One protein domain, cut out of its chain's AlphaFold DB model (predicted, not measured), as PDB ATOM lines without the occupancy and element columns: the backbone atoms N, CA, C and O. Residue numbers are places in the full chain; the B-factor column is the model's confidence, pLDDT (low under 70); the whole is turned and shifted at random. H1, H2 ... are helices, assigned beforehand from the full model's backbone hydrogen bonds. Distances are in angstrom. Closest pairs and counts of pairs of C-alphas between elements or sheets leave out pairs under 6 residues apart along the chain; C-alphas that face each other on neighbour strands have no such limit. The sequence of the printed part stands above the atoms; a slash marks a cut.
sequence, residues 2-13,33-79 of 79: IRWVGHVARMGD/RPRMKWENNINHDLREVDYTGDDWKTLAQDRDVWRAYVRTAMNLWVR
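What this domain is: This is residues 2 to 13 and 33 to 79 of the 79 residues of an uncharacterized protein of Blattella germanica (UniProt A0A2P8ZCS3). The longest helix, H4, and the helix H2 make a wide V, with the last residue of H2, Glu 48, near Ala 73 of H4; H1 lies in the opening of the V, beside H4 and running opposite to it. The short H3 sits near the last residue of H1 and the first half of H4, and residues 33 to 38, of which 38 belongs to H2, stick out as a tail. The printed part has 59 residues with four named helices, H1, H2, H3 and H4 in chain order, and no named strand; the class is all helix, with 38 residues in the helices. The whole is compact, with a radius of gyration of the C-alphas of 11.6 A, and spans 36 by 34 by 19 A, only just flat.

Where its parts are: H4, residues 63 to 77, is 20.8 A long from first to last C-alpha, from C-alpha 63 at (50.371, 32.990, -13.166) to C-alpha 77 at (40.666, 34.260, -31.541). H1, residues 2 to 9, measures 10.3 A and begins with C-alpha 2 at (49.950, 36.828, -24.953). H2, residues 38 to 48, measures 15.7 A, and its C-alpha 48 is at (40.820, 42.779, -26.800). H3, residues 56 to 59, measures 4.7 A.

How they stand to each other: H4 and H1 touch at a shallow tilt of 29 degrees and run opposite ways; their closest C-alphas, those of Val 70 and Arg 3, are 5.9 A apart. H1 and H2 touch at a steep tilt of 49 degrees, opposite ways, closest at the C-alphas of Ile 2 and Ile 42, 6.7 A apart. H2 and H4 only just touch, with 3 pairs of C-alphas within 8 A, and H4 does so with residues 69 to 73 alone; the closest C-alphas are those of Glu 48 and Ala 73, 7.6 A apart, and the lines are about perpendicular at 78 degrees. H3 is close to H1 but not clearly touching, with the C-alphas of Lys 57 and Ala 9 at 6.1 A. H3 is likewise close to H4 but not clearly touching, with the C-alphas of Leu 59 and Trp 66 at 6.5 A. H2 and H3 are only just apart, their closest C-alphas 8.1 A from each other. In H1, H2 and H4 every O i to N i+4 pair is within hydrogen-bond range; H3 is too short for such a pair, and its one O i to N i+3 pair is within range.

The domain as a whole: The two C-alphas farthest apart are those of Asp 13 and Arg 79, at 35.9 A. Residues 14 to 32 are cut out, and C-alphas 13 and 33 are 26.4 A apart across the cut, which lies in the link from H1 to H2. Of the links that are printed whole, H3 to H4 is tight and H2 to H3 is short, with 7 residues. The mean pLDDT of the printed part is 87.5; residues 33 to 36 and residue 79, the chain's last, are under 70.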
ATOM      1  N   ILE A   2      50.018  36.658 -26.424       89.19
ATOM      2  CA  ILE A   2      49.950  36.828 -24.953       89.19
ATOM      3  C   ILE A   2      50.577  35.656 -24.161       89.19
ATOM      4  O   ILE A   2      51.299  35.850 -23.185       89.19
ATOM      5  N   ARG A   3      50.406  34.400 -24.594       91.56
ATOM      6  CA  ARG A   3      51.031  33.252 -23.902       91.56
ATOM      7  C   ARG A   3      52.562  33.348 -23.843       91.56
ATOM      8  O   ARG A   3      53.147  33.101 -22.788       91.56
ATOM      9  N   TRP A   4      53.195  33.694 -24.966       90.75
ATOM     10  CA  TRP A   4      54.651  33.806 -25.070       90.75
ATOM     11  C   TRP A   4      55.170  34.996 -24.269       90.75
ATOM     12  O   TRP A   4      56.120  34.840 -23.504       90.75
ATOM     13  N   VAL A   5      54.509  36.154 -24.365       91.94
ATOM     14  CA  VAL A   5      54.998  37.353 -23.676       91.94
ATOM     15  C   VAL A   5      54.968  37.189 -22.159       91.94
ATOM     16  O   VAL A   5      55.939  37.545 -21.507       91.94
ATOM     17  N   GLY A   6      53.939  36.551 -21.591       93.38
ATOM     18  CA  GLY A   6      53.936  36.279 -20.154       93.38
ATOM     19  C   GLY A   6      55.019  35.290 -19.734       93.38
ATOM     20  O   GLY A   6      55.558  35.389 -18.638       93.38
ATOM     21  N   HIS A   7      55.376  34.336 -20.601       93.00
ATOM     22  CA  HIS A   7      56.498  33.443 -20.327       93.00
ATOM     23  C   HIS A   7      57.822  34.209 -20.270       93.00
ATOM     24  O   HIS A   7      58.548  34.050 -19.294       93.00
ATOM     25  N   VAL A   8      58.099  35.070 -21.255       92.31
ATOM     26  CA  VAL A   8      59.293  35.931 -21.254       92.31
ATOM     27  C   VAL A   8      59.257  36.924 -20.093       92.31
ATOM     28  O   VAL A   8      60.286  37.171 -19.476       92.31
ATOM     29  N   ALA A   9      58.080  37.444 -19.738       92.19
ATOM     30  CA  ALA A   9      57.926  38.391 -18.642       92.19
ATOM     31  C   ALA A   9      58.310  37.803 -17.270       92.19
ATOM     32  O   ALA A   9      58.691  38.540 -16.370       92.19
ATOM     33  N   ARG A  10      58.235  36.479 -17.117       93.38
ATOM     34  CA  ARG A  10      58.617  35.754 -15.896       93.38
ATOM     35  C   ARG A  10      60.027  35.160 -15.949       93.38
ATOM     36  O   ARG A  10      60.430  34.485 -15.007       93.38
ATOM     37  N   MET A  11      60.743  35.311 -17.062       94.00
ATOM     38  CA  MET A  11      62.147  34.904 -17.130       94.00
ATOM     39  C   MET A  11      63.011  35.865 -16.314       94.00
ATOM     40  O   MET A  11      62.690  37.048 -16.238       94.00
ATOM     41  N   GLY A  12      64.122  35.362 -15.771       90.94
ATOM     42  CA  GLY A  12      65.130  36.199 -15.127       90.94
ATOM     43  C   GLY A  12      65.750  37.212 -16.093       90.94
ATOM     44  O   GLY A  12      65.836  36.976 -17.307       90.94
ATOM     45  N   ASP A  13      66.176  38.351 -15.553       87.38
ATOM     46  CA  ASP A  13      66.700  39.485 -16.322       87.38
ATOM     47  C   ASP A  13      68.055  39.186 -16.987       87.38
ATOM     48  O   ASP A  13      68.449  39.848 -17.949       87.38
ATOM     49  N   ARG A  33      60.867  49.607 -41.355       67.50
ATOM     50  CA  ARG A  33      60.449  48.741 -40.234       67.50
ATOM     51  C   ARG A  33      58.984  49.030 -39.857       67.50
ATOM     52  O   ARG A  33      58.621  50.209 -39.815       67.50
ATOM     53  N   PRO A  34      58.156  48.013 -39.525       66.56
ATOM     54  CA  PRO A  34      56.778  48.229 -39.094       66.56
ATOM     55  C   PRO A  34      56.667  49.300 -38.007       66.56
ATOM     56  O   PRO A  34      57.442  49.325 -37.045       66.56
ATOM     57  N   ARG A  35      55.686  50.192 -38.178       57.69
ATOM     58  CA  ARG A  35      55.459  51.357 -37.307       57.69
ATOM     59  C   ARG A  35      55.150  50.948 -35.864       57.69
ATOM     60  O   ARG A  35      55.450  51.692 -34.930       57.69
ATOM     61  N   MET A  36      54.556  49.768 -35.691       59.81
ATOM     62  CA  MET A  36      54.061  49.275 -34.414       59.81
ATOM     63  C   MET A  36      55.209  48.693 -33.578       59.81
ATOM     64  O   MET A  36      55.941  47.801 -34.009       59.81
ATOM     65  N   LYS A  37      55.406  49.237 -32.370       75.19
ATOM     66  CA  LYS A  37      56.279  48.619 -31.365       75.19
ATOM     67  C   LYS A  37      55.646  47.288 -30.966       75.19
ATOM     68  O   LYS A  37      54.432  47.221 -30.828       75.19
ATOM     69  N   TRP A  38      56.446  46.257 -30.740       77.19
ATOM     70  CA  TRP A  38      55.949  44.966 -30.256       77.19
ATOM     71  C   TRP A  38      55.142  45.118 -28.940       77.19
ATOM     72  O   TRP A  38      54.159  44.409 -28.757       77.19
ATOM     73  N   GLU A  39      55.469  46.108 -28.093       81.44
ATOM     74  CA  GLU A  39      54.666  46.515 -26.921       81.44
ATOM     75  C   GLU A  39      53.251  46.965 -27.291       81.44
ATOM     76  O   GLU A  39      52.298  46.631 -26.599       81.44
ATOM     77  N   ASN A  40      53.091  47.693 -28.399       83.88
ATOM     78  CA  ASN A  40      51.777  48.142 -28.846       83.88
ATOM     79  C   ASN A  40      50.908  46.955 -29.278       83.88
ATOM     80  O   ASN A  40      49.714  46.990 -29.015       83.88
ATOM     81  N   ASN A  41      51.492  45.911 -29.884       84.75
ATOM     82  CA  ASN A  41      50.753  44.685 -30.213       84.75
ATOM     83  C   ASN A  41      50.264  43.997 -28.937       84.75
ATOM     84  O   ASN A  41      49.120  43.578 -28.867       84.75
ATOM     85  N   ILE A  42      51.108  43.919 -27.903       87.19
ATOM     86  CA  ILE A  42      50.714  43.320 -26.621       87.19
ATOM     87  C   ILE A  42      49.606  44.137 -25.960       87.19
ATOM     88  O   ILE A  42      48.620  43.566 -25.515       87.19
ATOM     89  N   ASN A  43      49.740  45.463 -25.932       87.12
ATOM     90  CA  ASN A  43      48.711  46.340 -25.378       87.12
ATOM     91  C   ASN A  43      47.393  46.241 -26.158       87.12
ATOM     92  O   ASN A  43      46.327  46.326 -25.561       87.12
ATOM     93  N   HIS A  44      47.455  46.066 -27.479       87.88
ATOM     94  CA  HIS A  44      46.279  45.831 -28.311       87.88
ATOM     95  C   HIS A  44      45.608  44.498 -27.960       87.88
ATOM     96  O   HIS A  44      44.441  44.486 -27.589       87.88
ATOM     97  N   ASP A  45      46.368  43.405 -27.979       89.25
ATOM     98  CA  ASP A  45      45.880  42.062 -27.658       89.25
ATOM     99  C   ASP A  45      45.288  41.981 -26.241       89.25
ATOM    100  O   ASP A  45      44.309  41.281 -26.006       89.25
ATOM    101  N   LEU A  46      45.880  42.699 -25.283       91.69
ATOM    102  CA  LEU A  46      45.378  42.777 -23.913       91.69
ATOM    103  C   LEU A  46      44.080  43.591 -23.812       91.69
ATOM    104  O   LEU A  46      43.189  43.218 -23.055       91.69
ATOM    105  N   ARG A  47      43.931  44.655 -24.608       91.56
ATOM    106  CA  ARG A  47      42.670  45.406 -24.689       91.56
ATOM    107  C   ARG A  47      41.539  44.582 -25.291       91.56
ATOM    108  O   ARG A  47      40.407  44.748 -24.861       91.56
ATOM    109  N   GLU A  48      41.830  43.692 -26.238       92.06
ATOM    110  CA  GLU A  48      40.820  42.779 -26.800       92.06
ATOM    111  C   GLU A  48      40.270  41.780 -25.772       92.06
ATOM    112  O   GLU A  48      39.177  41.256 -25.956       92.06
ATOM    113  N   VAL A  49      41.006  41.528 -24.685       92.12
ATOM    114  CA  VAL A  49      40.557  40.706 -23.548       92.12
ATOM    115  C   VAL A  49      40.180  41.548 -22.327       92.12
ATOM    116  O   VAL A  49      40.282  41.070 -21.199       92.12
ATOM    117  N   ASP A  50      39.774  42.800 -22.546       90.94
ATOM    118  CA  ASP A  50      39.300  43.744 -21.524       90.94
ATOM    119  C   ASP A  50      40.325  44.102 -20.431       90.94
ATOM    120  O   ASP A  50      39.971  44.597 -19.358       90.94
ATOM    121  N   TYR A  51      41.622  43.908 -20.682       91.75
ATOM    122  CA  TYR A  51      42.653  44.459 -19.809       91.75
ATOM    123  C   TYR A  51      42.954  45.915 -20.182       91.75
ATOM    124  O   TYR A  51      43.403  46.225 -21.288       91.75
ATOM    125  N   THR A  52      42.738  46.818 -19.226       88.00
ATOM    126  CA  THR A  52      42.913  48.270 -19.395       88.00
ATOM    127  C   THR A  52      44.066  48.854 -18.578       88.00
ATOM    128  O   THR A  52      44.314  50.056 -18.662       88.00
ATOM    129  N   GLY A  53      44.778  48.023 -17.810       86.44
ATOM    130  CA  GLY A  53      45.917  48.458 -17.005       86.44
ATOM    131  C   GLY A  53      47.147  48.825 -17.840       86.44
ATOM    132  O   GLY A  53      47.286  48.444 -19.004       86.44
ATOM    133  N   ASP A  54      48.052  49.579 -17.226       83.25
ATOM    134  CA  ASP A  54      49.295  50.061 -17.838       83.25
ATOM    135  C   ASP A  54      50.513  49.160 -17.563       83.25
ATOM    136  O   ASP A  54      51.465  49.167 -18.348       83.25
ATOM    137  N   ASP A  55      50.459  48.322 -16.521       87.62
ATOM    138  CA  ASP A  55      51.550  47.421 -16.131       87.62
ATOM    139  C   ASP A  55      51.195  45.934 -16.288       87.62
ATOM    140  O   ASP A  55      51.047  45.156 -15.336       87.62
ATOM    141  N   TRP A  56      51.108  45.506 -17.546       89.69
ATOM    142  CA  TRP A  56      50.893  44.098 -17.875       89.69
ATOM    143  C   TRP A  56      52.069  43.197 -17.464       89.69
ATOM    144  O   TRP A  56      51.903  41.979 -17.388       89.69
ATOM    145  N   LYS A  57      53.260  43.758 -17.205       89.31
ATOM    146  CA  LYS A  57      54.441  42.984 -16.796       89.31
ATOM    147  C   LYS A  57      54.291  42.489 -15.363       89.31
ATOM    148  O   LYS A  57      54.626  41.335 -15.096       89.31
ATOM    149  N   THR A  58      53.733  43.321 -14.482       91.31
ATOM    150  CA  THR A  58      53.339  42.916 -13.127       91.31
ATOM    151  C   THR A  58      52.177  41.930 -13.164       91.31
ATOM    152  O   THR A  58      52.255  40.879 -12.527       91.31
ATOM    153  N   LEU A  59      51.156  42.179 -13.996       91.88
ATOM    154  CA  LEU A  59      50.057  41.225 -14.212       91.88
ATOM    155  C   LEU A  59      50.576  39.842 -14.643       91.88
ATOM    156  O   LEU A  59      50.082  38.813 -14.192       91.88
ATOM    157  N   ALA A  60      51.597  39.808 -15.502       92.94
ATOM    158  CA  ALA A  60      52.201  38.572 -15.977       92.94
ATOM    159  C   ALA A  60      52.950  37.781 -14.891       92.94
ATOM    160  O   ALA A  60      53.215  36.595 -15.116       92.94
ATOM    161  N   GLN A  61      53.292  38.383 -13.746       93.94
ATOM    162  CA  GLN A  61      53.891  37.655 -12.621       93.94
ATOM    163  C   GLN A  61      52.871  36.761 -11.918       93.94
ATOM    164  O   GLN A  61      53.209  35.638 -11.534       93.94
ATOM    165  N   ASP A  62      51.616  37.204 -11.833       94.81
ATOM    166  CA  ASP A  62      50.521  36.364 -11.365       94.81
ATOM    167  C   ASP A  62      50.169  35.330 -12.445       94.81
ATOM    168  O   ASP A  62      49.596  35.624 -13.498       94.81
ATOM    169  N   ARG A  63      50.559  34.077 -12.201       94.50
ATOM    170  CA  ARG A  63      50.371  32.990 -13.166       94.50
ATOM    171  C   ARG A  63      48.905  32.663 -13.407       94.50
ATOM    172  O   ARG A  63      48.583  32.259 -14.527       94.50
ATOM    173  N   ASP A  64      48.059  32.782 -12.392       95.75
ATOM    174  CA  ASP A  64      46.663  32.371 -12.484       95.75
ATOM    175  C   ASP A  64      45.840  33.443 -13.189       95.75
ATOM    176  O   ASP A  64      45.128  33.127 -14.148       95.75
ATOM    177  N   VAL A  65      46.055  34.711 -12.832       94.12
ATOM    178  CA  VAL A  65      45.465  35.852 -13.541       94.12
ATOM    179  C   VAL A  65      45.928  35.871 -14.998       94.12
ATOM    180  O   VAL A  65      45.103  35.930 -15.914       94.12
ATOM    181  N   TRP A  66      47.229  35.710 -15.259       95.25
ATOM    182  CA  TRP A  66      47.736  35.663 -16.632       95.25
ATOM    183  C   TRP A  66      47.138  34.507 -17.443       95.25
ATOM    184  O   TRP A  66      46.812  34.654 -18.623       95.25
ATOM    185  N   ARG A  67      46.985  33.330 -16.825       94.94
ATOM    186  CA  ARG A  67      46.391  32.159 -17.480       94.94
ATOM    187  C   ARG A  67      44.916  32.390 -17.815       94.94
ATOM    188  O   ARG A  67      44.487  31.903 -18.860       94.94
ATOM    189  N   ALA A  68      44.169  33.120 -16.986       95.12
ATOM    190  CA  ALA A  68      42.789  33.499 -17.283       95.12
ATOM    191  C   ALA A  68      42.712  34.353 -18.559       95.12
ATOM    192  O   ALA A  68      42.023  33.963 -19.499       95.12
ATOM    193  N   TYR A  69      43.518  35.414 -18.664       94.44
ATOM    194  CA  TYR A  69      43.566  36.254 -19.869       94.44
ATOM    195  C   TYR A  69      43.999  35.489 -21.121       94.44
ATOM    196  O   TYR A  69      43.408  35.652 -22.186       94.44
ATOM    197  N   VAL A  70      44.994  34.600 -21.007       93.06
ATOM    198  CA  VAL A  70      45.401  33.743 -22.132       93.06
ATOM    199  C   VAL A  70      44.248  32.849 -22.595       93.06
ATOM    200  O   VAL A  70      44.069  32.684 -23.798       93.06
ATOM    201  N   ARG A  71      43.464  32.280 -21.671       93.88
ATOM    202  CA  ARG A  71      42.286  31.468 -22.017       93.88
ATOM    203  C   ARG A  71      41.208  32.304 -22.699       93.88
ATOM    204  O   ARG A  71      40.691  31.870 -23.722       93.88
ATOM    205  N   THR A  72      40.914  33.496 -22.182       94.25
ATOM    206  CA  THR A  72      39.963  34.429 -22.805       94.25
ATOM    207  C   THR A  72      40.391  34.772 -24.229       94.25
ATOM    208  O   THR A  72      39.601  34.608 -25.152       94.25
ATOM    209  N   ALA A  73      41.664  35.124 -24.434       91.44
ATOM    210  CA  ALA A  73      42.209  35.417 -25.759       91.44
ATOM    211  C   ALA A  73      42.080  34.225 -26.717       91.44
ATOM    212  O   ALA A  73      41.662  34.376 -27.859       91.44
ATOM    213  N   MET A  74      42.409  33.017 -26.242       90.19
ATOM    214  CA  MET A  74      42.261  31.797 -27.038       90.19
ATOM    215  C   MET A  74      40.804  31.558 -27.445       90.19
ATOM    216  O   MET A  74      40.564  31.172 -28.579       90.19
ATOM    217  N   ASN A  75      39.838  31.815 -26.564       89.31
ATOM    218  CA  ASN A  75      38.422  31.662 -26.895       89.31
ATOM    219  C   ASN A  75      37.930  32.713 -27.903       89.31
ATOM    220  O   ASN A  75      37.078  32.402 -28.729       89.31
ATOM    221  N   LEU A  76      38.458  33.940 -27.845       87.56
ATOM    222  CA  LEU A  76      38.096  35.016 -28.771       87.56
ATOM    223  C   LEU A  76      38.684  34.812 -30.172       87.56
ATOM    224  O   LEU A  76      37.996  35.055 -31.157       87.56
ATOM    225  N   TRP A  77      39.931  34.347 -30.271       82.75
ATOM    226  CA  TRP A  77      40.666  34.260 -31.541       82.75
ATOM    227  C   TRP A  77      40.565  32.910 -32.265       82.75
ATOM    228  O   TRP A  77      41.112  32.759 -33.354       82.75
ATOM    229  N   VAL A  78      39.934  31.904 -31.653       73.56
ATOM    230  CA  VAL A  78      39.676  30.585 -32.272       73.56
ATOM    231  C   VAL A  78      38.320  30.553 -33.004       73.56
ATOM    232  O   VAL A  78      37.966  29.535 -33.595       73.56
ATOM    233  N   ARG A  79      37.568  31.657 -32.991       55.28
ATOM    234  CA  ARG A  79      36.282  31.805 -33.680       55.28
ATOM    235  C   ARG A  79      36.451  32.415 -35.067       55.28
ATOM    236  O   ARG A  79      35.679  31.996 -35.956       55.28
TER     237      ARG A  79